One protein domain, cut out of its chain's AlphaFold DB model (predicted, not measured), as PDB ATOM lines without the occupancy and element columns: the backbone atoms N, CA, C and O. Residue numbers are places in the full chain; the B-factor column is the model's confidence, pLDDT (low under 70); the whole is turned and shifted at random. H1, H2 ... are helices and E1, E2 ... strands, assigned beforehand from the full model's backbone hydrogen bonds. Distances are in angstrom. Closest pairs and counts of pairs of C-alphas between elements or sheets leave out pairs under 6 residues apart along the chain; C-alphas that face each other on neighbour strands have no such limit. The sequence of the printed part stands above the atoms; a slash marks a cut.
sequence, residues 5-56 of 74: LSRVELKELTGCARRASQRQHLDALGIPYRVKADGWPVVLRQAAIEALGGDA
ATOM      1  N   LEU A   5      94.990  91.025  83.926       81.38
ATOM      2  CA  LEU A   5      96.217  90.274  83.683       81.38
ATOM      3  C   LEU A   5      95.898  88.776  83.592       81.38
ATOM      4  O   LEU A   5      95.231  88.197  84.457       81.38
ATOM      5  N   SER A   6      96.389  88.150  82.526       80.44
ATOM      6  CA  SER A   6      96.329  86.699  82.344       80.44
ATOM      7  C   SER A   6      97.245  85.985  83.338       80.44
ATOM      8  O   SER A   6      98.151  86.577  83.911       80.44
ATOM      9  N   ARG A   7      97.059  84.671  83.523       80.19
ATOM     10  CA  ARG A   7      97.902  83.871  84.435       80.19
ATOM     11  C   ARG A   7      99.394  83.936  84.089       80.19
ATOM     12  O   ARG A   7     100.216  83.878  84.996       80.19
ATOM     13  N   VAL A   8      99.717  84.031  82.797       81.88
ATOM     14  CA  VAL A   8     101.093  84.188  82.306       81.88
ATOM     15  C   VAL A   8     101.629  85.556  82.724       81.88
ATOM     16  O   VAL A   8     102.607  85.599  83.452       81.88
ATOM     17  N   GLU A   9     100.922  86.641  82.404       81.75
ATOM     18  CA  GLU A   9     101.284  88.004  82.826       81.75
ATOM     19  C   GLU A   9     101.453  88.120  84.354       81.75
ATOM     20  O   GLU A   9     102.400  88.723  84.840       81.75
ATOM     21  N   LEU A  10     100.568  87.497  85.139       82.69
ATOM     22  CA  LEU A  10     100.671  87.457  86.602       82.69
ATOM     23  C   LEU A  10     101.905  86.692  87.086       82.69
ATOM     24  O   LEU A  10     102.499  87.059  88.099       82.69
ATOM     25  N   LYS A  11     102.283  85.616  86.392       85.81
ATOM     26  CA  LYS A  11     103.504  84.864  86.691       85.81
ATOM     27  C   LYS A  11     104.743  85.696  86.366       85.81
ATOM     28  O   LYS A  11     105.663  85.682  87.171       85.81
ATOM     29  N   GLU A  12     104.745  86.412  85.247       85.00
ATOM     30  CA  GLU A  12     105.828  87.324  84.856       85.00
ATOM     31  C   GLU A  12     105.965  88.460  85.882       85.00
ATOM     32  O   GLU A  12     107.053  88.705  86.391       85.00
ATOM     33  N   LEU A  13     104.842  89.069  86.281       80.81
ATOM     34  CA  LEU A  13     104.794  90.172  87.244       80.81
ATOM     35  C   LEU A  13     105.289  89.774  88.642       80.81
ATOM     36  O   LEU A  13     105.982  90.533  89.305       80.81
ATOM     37  N   THR A  14     104.896  88.591  89.117       83.12
ATOM     38  CA  THR A  14     105.214  88.125  90.479       83.12
ATOM     39  C   THR A  14     106.450  87.225  90.544       83.12
ATOM     40  O   THR A  14     106.835  86.783  91.627       83.12
ATOM     41  N   GLY A  15     107.009  86.833  89.393       84.94
ATOM     42  CA  GLY A  15     108.047  85.802  89.271       84.94
ATOM     43  C   GLY A  15     107.632  84.409  89.770       84.94
ATOM     44  O   GLY A  15     108.451  83.492  89.829       84.94
ATOM     45  N   CYS A  16     106.368  84.217  90.162       82.81
ATOM     46  CA  CYS A  16     105.918  83.058  90.926       82.81
ATOM     47  C   CYS A  16     104.774  82.321  90.223       82.81
ATOM     48  O   CYS A  16     103.804  82.919  89.763       82.81
ATOM     49  N   ALA A  17     104.828  80.983  90.223       79.94
ATOM     50  CA  ALA A  17     103.755  80.127  89.693       79.94
ATOM     51  C   ALA A  17     102.751  79.650  90.765       79.94
ATOM     52  O   ALA A  17     101.686  79.120  90.443       79.94
ATOM     53  N   ARG A  18     103.087  79.801  92.054       85.69
ATOM     54  CA  ARG A  18     102.253  79.354  93.181       85.69
ATOM     55  C   ARG A  18     101.269  80.443  93.599       85.69
ATOM     56  O   ARG A  18     101.694  81.529  93.969       85.69
ATOM     57  N   ARG A  19      99.975  80.111  93.668       84.94
ATOM     58  CA  ARG A  19      98.885  81.030  94.071       84.94
ATOM     59  C   ARG A  19      99.156  81.755  95.392       84.94
ATOM     60  O   ARG A  19      98.968  82.960  95.481       84.94
ATOM     61  N   ALA A  20      99.603  81.024  96.412       85.62
ATOM     62  CA  ALA A  20      99.894  81.597  97.726       85.62
ATOM     63  C   ALA A  20     101.078  82.580  97.685       85.62
ATOM     64  O   ALA A  20     101.027  83.630  98.317       85.62
ATOM     65  N   SER A  21     102.121  82.269  96.910       86.06
ATOM     66  CA  SER A  21     103.261  83.174  96.708       86.06
ATOM     67  C   SER A  21     102.870  84.395  95.886       86.06
ATOM     68  O   SER A  21     103.260  85.494  96.247       86.06
ATOM     69  N   GLN A  22     102.044  84.231  94.846       86.50
ATOM     70  CA  GLN A  22     101.515  85.354  94.066       86.50
ATOM     71  C   GLN A  22     100.752  86.338  94.955       86.50
ATOM     72  O   GLN A  22     100.984  87.533  94.864       86.50
ATOM     73  N   ARG A  23      99.888  85.847  95.852       87.12
ATOM     74  CA  ARG A  23      99.131  86.706  96.778       87.12
ATOM     75  C   ARG A  23     100.041  87.471  97.734       87.12
ATOM     76  O   ARG A  23      99.836  88.661  97.893       87.12
ATOM     77  N   GLN A  24     101.047  86.811  98.311       88.50
ATOM     78  CA  GLN A  24     102.035  87.478  99.169       88.50
ATOM     79  C   GLN A  24     102.846  88.526  98.402       88.50
ATOM     80  O   GLN A  24     103.112  89.592  98.934       88.50
ATOM     81  N   HIS A  25     103.210  88.245  97.150       88.00
ATOM     82  CA  HIS A  25     103.935  89.200  96.314       88.00
ATOM     83  C   HIS A  25     103.067  90.408  95.955       88.00
ATOM     84  O   HIS A  25     103.529  91.536  96.038       88.00
ATOM     85  N   LEU A  26     101.805  90.180  95.583       87.00
ATOM     86  CA  LEU A  26     100.855  91.253  95.290       87.00
ATOM     87  C   LEU A  26     100.586  92.115  96.527       87.00
ATOM     88  O   LEU A  26     100.518  93.330  96.401       87.00
ATOM     89  N   ASP A  27     100.490  91.496  97.703       87.62
ATOM     90  CA  ASP A  27     100.346  92.188  98.986       87.62
ATOM     91  C   ASP A  27     101.588  93.031  99.316       87.62
ATOM     92  O   ASP A  27     101.470  94.219  99.602       87.62
ATOM     93  N   ALA A  28     102.787  92.461  99.146       86.75
ATOM     94  CA  ALA A  28     104.056  93.164  99.341       86.75
ATOM     95  C   ALA A  28     104.256  94.334  98.361       86.75
ATOM     96  O   ALA A  28     104.865  95.338  98.721       86.75
ATOM     97  N   LEU A  29     103.738  94.211  97.135       83.19
ATOM     98  CA  LEU A  29     103.738  95.274  96.127       83.19
ATOM     99  C   LEU A  29     102.587  96.281  96.321       83.19
ATOM    100  O   LEU A  29     102.517  97.258  95.583       83.19
ATOM    101  N   GLY A  30     101.659  96.042  97.255       85.75
ATOM    102  CA  GLY A  30     100.477  96.886  97.456       85.75
ATOM    103  C   GLY A  30      99.486  96.866  96.285       85.75
ATOM    104  O   GLY A  30      98.663  97.770  96.156       85.75
ATOM    105  N   ILE A  31      99.549  95.853  95.415       86.75
ATOM    106  CA  ILE A  31      98.721  95.763  94.211       86.75
ATOM    107  C   ILE A  31      97.362  95.147  94.572       86.75
ATOM    108  O   ILE A  31      97.304  93.979  94.979       86.75
ATOM    109  N   PRO A  32      96.237  95.853  94.360       84.88
ATOM    110  CA  PRO A  32      94.929  95.300  94.665       84.88
ATOM    111  C   PRO A  32      94.549  94.202  93.660       84.88
ATOM    112  O   PRO A  32      94.643  94.357  92.440       84.88
ATOM    113  N   TYR A  33      94.077  93.070  94.184       87.75
ATOM    114  CA  TYR A  33      93.701  91.895  93.400       87.75
ATOM    115  C   TYR A  33      92.337  91.342  93.824       87.75
ATOM    116  O   TYR A  33      91.913  91.468  94.971       87.75
ATOM    117  N   ARG A  34      91.641  90.678  92.898       87.25
ATOM    118  CA  ARG A  34      90.421  89.904  93.175       87.25
ATOM    119  C   ARG A  34      90.698  88.418  93.067       87.25
ATOM    120  O   ARG A  34      91.426  87.982  92.187       87.25
ATOM    121  N   VAL A  35      90.067  87.620  93.915       87.50
ATOM    122  CA  VAL A  35      90.136  86.158  93.816       87.50
ATOM    123  C   VAL A  35      88.925  85.666  93.027       87.50
ATOM    124  O   VAL A  35      87.788  85.954  93.394       87.50
ATOM    125  N   LYS A  36      89.160  84.954  91.919       84.38
ATOM    126  CA  LYS A  36      88.083  84.285  91.167       84.38
ATOM    127  C   LYS A  36      87.567  83.056  91.921       84.38
ATOM    128  O   LYS A  36      88.258  82.528  92.786       84.38
ATOM    129  N   ALA A  37      86.395  82.556  91.524       82.94
ATOM    130  CA  ALA A  37      85.809  81.325  92.066       82.94
ATOM    131  C   ALA A  37      86.766  80.111  92.002       82.94
ATOM    132  O   ALA A  37      86.752  79.268  92.889       82.94
ATOM    133  N   ASP A  38      87.673  80.073  91.019       80.12
ATOM    134  CA  ASP A  38      88.730  79.057  90.883       80.12
ATOM    135  C   ASP A  38      89.876  79.160  91.918       80.12
ATOM    136  O   ASP A  38      90.834  78.378  91.884       80.12
ATOM    137  N   GLY A  39      89.853  80.168  92.793       82.12
ATOM    138  CA  GLY A  39      90.879  80.412  93.810       82.12
ATOM    139  C   GLY A  39      92.172  81.045  93.285       82.12
ATOM    140  O   GLY A  39      93.180  81.056  93.992       82.12
ATOM    141  N   TRP A  40      92.175  81.560  92.052       83.06
ATOM    142  CA  TRP A  40      93.310  82.293  91.478       83.06
ATOM    143  C   TRP A  40      93.167  83.807  91.693       83.06
ATOM    144  O   TRP A  40      92.068  84.333  91.483       83.06
ATOM    145  N   PRO A  41      94.253  84.515  92.064       86.00
ATOM    146  CA  PRO A  41      94.263  85.971  92.062       86.00
ATOM    147  C   PRO A  41      94.205  86.495  90.622       86.00
ATOM    148  O   PRO A  41      94.826  85.942  89.717       86.00
ATOM    149  N   VAL A  42      93.436  87.555  90.420       86.44
ATOM    150  CA  VAL A  42      93.268  88.284  89.167       86.44
ATOM    151  C   VAL A  42      93.473  89.755  89.474       86.44
ATOM    152  O   VAL A  42      92.835  90.308  90.369       86.44
ATOM    153  N   VAL A  43      94.360  90.381  88.716       87.56
ATOM    154  CA  VAL A  43      94.732  91.784  88.881       87.56
ATOM    155  C   VAL A  43      94.300  92.536  87.633       87.56
ATOM    156  O   VAL A  43      94.427  92.026  86.517       87.56
ATOM    157  N   LEU A  44      93.751  93.734  87.811       88.06
ATOM    158  CA  LEU A  44      93.482  94.629  86.689       88.06
ATOM    159  C   LEU A  44      94.801  95.244  86.230       88.06
ATOM    160  O   LEU A  44      95.581  95.700  87.060       88.06
ATOM    161  N   ARG A  45      95.043  95.285  84.917       83.88
ATOM    162  CA  ARG A  45      96.279  95.856  84.367       83.88
ATOM    163  C   ARG A  45      96.490  97.295  84.839       83.88
ATOM    164  O   ARG A  45      97.595  97.641  85.221       83.88
ATOM    165  N   GLN A  46      95.415  98.081  84.881       81.06
ATOM    166  CA  GLN A  46      95.440  99.456  85.378       81.06
ATOM    167  C   GLN A  46      95.892  99.524  86.845       81.06
ATOM    168  O   GLN A  46      96.861 100.202  87.148       81.06
ATOM    169  N   ALA A  47      95.296  98.707  87.715       83.31
ATOM    170  CA  ALA A  47      95.656  98.660  89.128       83.31
ATOM    171  C   ALA A  47      97.119  98.252  89.376       83.31
ATOM    172  O   ALA A  47      97.742  98.742  90.312       83.31
ATOM    173  N   ALA A  48      97.671  97.360  88.547       83.69
ATOM    174  CA  ALA A  48      99.093  97.031  88.603       83.69
ATOM    175  C   ALA A  48      99.962  98.238  88.224       83.69
ATOM    176  O   ALA A  48     100.932  98.518  88.916       83.69
ATOM    177  N   ILE A  49      99.603  98.961  87.158       81.00
ATOM    178  CA  ILE A  49     100.320 100.162  86.706       81.00
ATOM    179  C   ILE A  49     100.282 101.252  87.782       81.00
ATOM    180  O   ILE A  49     101.324 101.801  88.123       81.00
ATOM    181  N   GLU A  50      99.106 101.524  88.350       82.56
ATOM    182  CA  GLU A  50      98.917 102.511  89.420       82.56
ATOM    183  C   GLU A  50      99.795 102.181  90.638       82.56
ATOM    184  O   GLU A  50     100.563 103.020  91.100       82.56
ATOM    185  N   ALA A  51      99.769 100.929  91.100       82.06
ATOM    186  CA  ALA A  51     100.550 100.484  92.253       82.06
ATOM    187  C   ALA A  51     102.072 100.425  92.000       82.06
ATOM    188  O   ALA A  51     102.853 100.595  92.933       82.06
ATOM    189  N   LEU A  52     102.512 100.225  90.752       79.50
ATOM    190  CA  LEU A  52     103.930 100.239  90.362       79.50
ATOM    191  C   LEU A  52     104.495 101.655  90.146       79.50
ATOM    192  O   LEU A  52     105.656 101.788  89.760       79.50
ATOM    193  N   GLY A  53     103.708 102.705  90.403       71.56
ATOM    194  CA  GLY A  53     104.150 104.099  90.291       71.56
ATOM    195  C   GLY A  53     103.746 104.797  88.991       71.56
ATOM    196  O   GLY A  53     104.304 105.841  88.661       71.56
ATOM    197  N   GLY A  54     102.760 104.269  88.259       57.81
ATOM    198  CA  GLY A  54     102.177 104.925  87.083       57.81
ATOM    199  C   GLY A  54     101.467 106.254  87.376       57.81
ATOM    200  O   GLY A  54     101.172 106.996  86.442       57.81
ATOM    201  N   ASP A  55     101.246 106.593  88.649       47.53
ATOM    202  CA  ASP A  55     100.670 107.880  89.066       47.53
ATOM    203  C   ASP A  55     101.571 109.082  88.709       47.53
ATOM    204  O   ASP A  55     101.082 110.185  88.510       47.53
ATOM    205  N   ALA A  56     102.877 108.870  88.498       47.78
ATOM    206  CA  ALA A  56     103.774 109.931  88.031       47.78
ATOM    207  C   ALA A  56     103.755 110.150  86.501       47.78
ATOM    208  O   ALA A  56     104.422 111.062  86.018       47.78
TER     209      ALA A  56
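AT A GLANCE: This is residues 5 to 56 of the 74 residues of the protein "DUF4224 domain-containing protein" of Halomonas taeanensis (UniProt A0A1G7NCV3). A small two-stranded hairpin, E1 and E2, and two short helices, H1 and H2, make a triangle, with the two helices meeting at a steep tilt. The third helix, H3, follows directly after the hairpin at one end of this body, and the residues after it run on to Ala 56 at the far end of the longest axis. The printed part has 52 residues with three named helices and two named strands, in the order H1, H2, E1, E2, H3; the sheet E1 - E2 is antiparallel and the class is mostly helix. The whole is compact, with a radius of gyration of the C-alphas of 10.3 A, yet elongated in outline, with spans of 34 by 19 by 17 A.

HOW THE PARTS SIT: E1, residues 33 to 35, and E2, residues 41 to 43, form an antiparallel hairpin with an angle of 144 degrees between their directions. The C-alphas of Arg 34 and Val 42 face each other at 5.2 A, and N 34 and O 42, at 2.8 A, and N 42 and O 34, at 2.7 A, are within hydrogen-bond range. The closest C-alphas of E2 and H2, residues 19 to 28, are those of Pro 41 and Arg 23, 6.8 A apart. For H2 and E1 the closest are Leu 26 and Tyr 33, with C-alphas 7.4 A apart. H1, residues 7 to 14, comes closest to E2 at Leu 10 and Val 43, whose C-alphas are 7.7 A apart, while H1 and E1 are apart. H1 and H2 touch, the same way at a steep tilt of 44 degrees, with closest C-alphas at Thr 14 and Gln 22, 5.9 A. H3, residues 45 to 51, touches no helix, and it is only just apart from E1, with a closest distance of 8.2 A between C-alphas. In H1, H2 and H3 every O i to N i+4 pair is within hydrogen-bond range.

IN THESE COORDINATES: E1 and E2 measure 6.8 A and 6.6 A from first to last C-alpha. E1 begins at C-alpha 33, (93.701, 91.895, 93.400). H2, the longest helix by residues, measures 14.2 A; H1 measures 10.4 A and begins at C-alpha 7, (97.902, 83.871, 84.435). H3 measures 10.1 A and ends at C-alpha 51, (100.550, 100.484, 92.253).

THE WHOLE: The two C-alphas farthest apart are those of Asp 38 and Ala 56, 34.5 A. The printed part, residues 5 to 56, has no cut. The four links between named elements are tight. The mean pLDDT of the printed part is 82.1, and residues 54 to 56 are under 70.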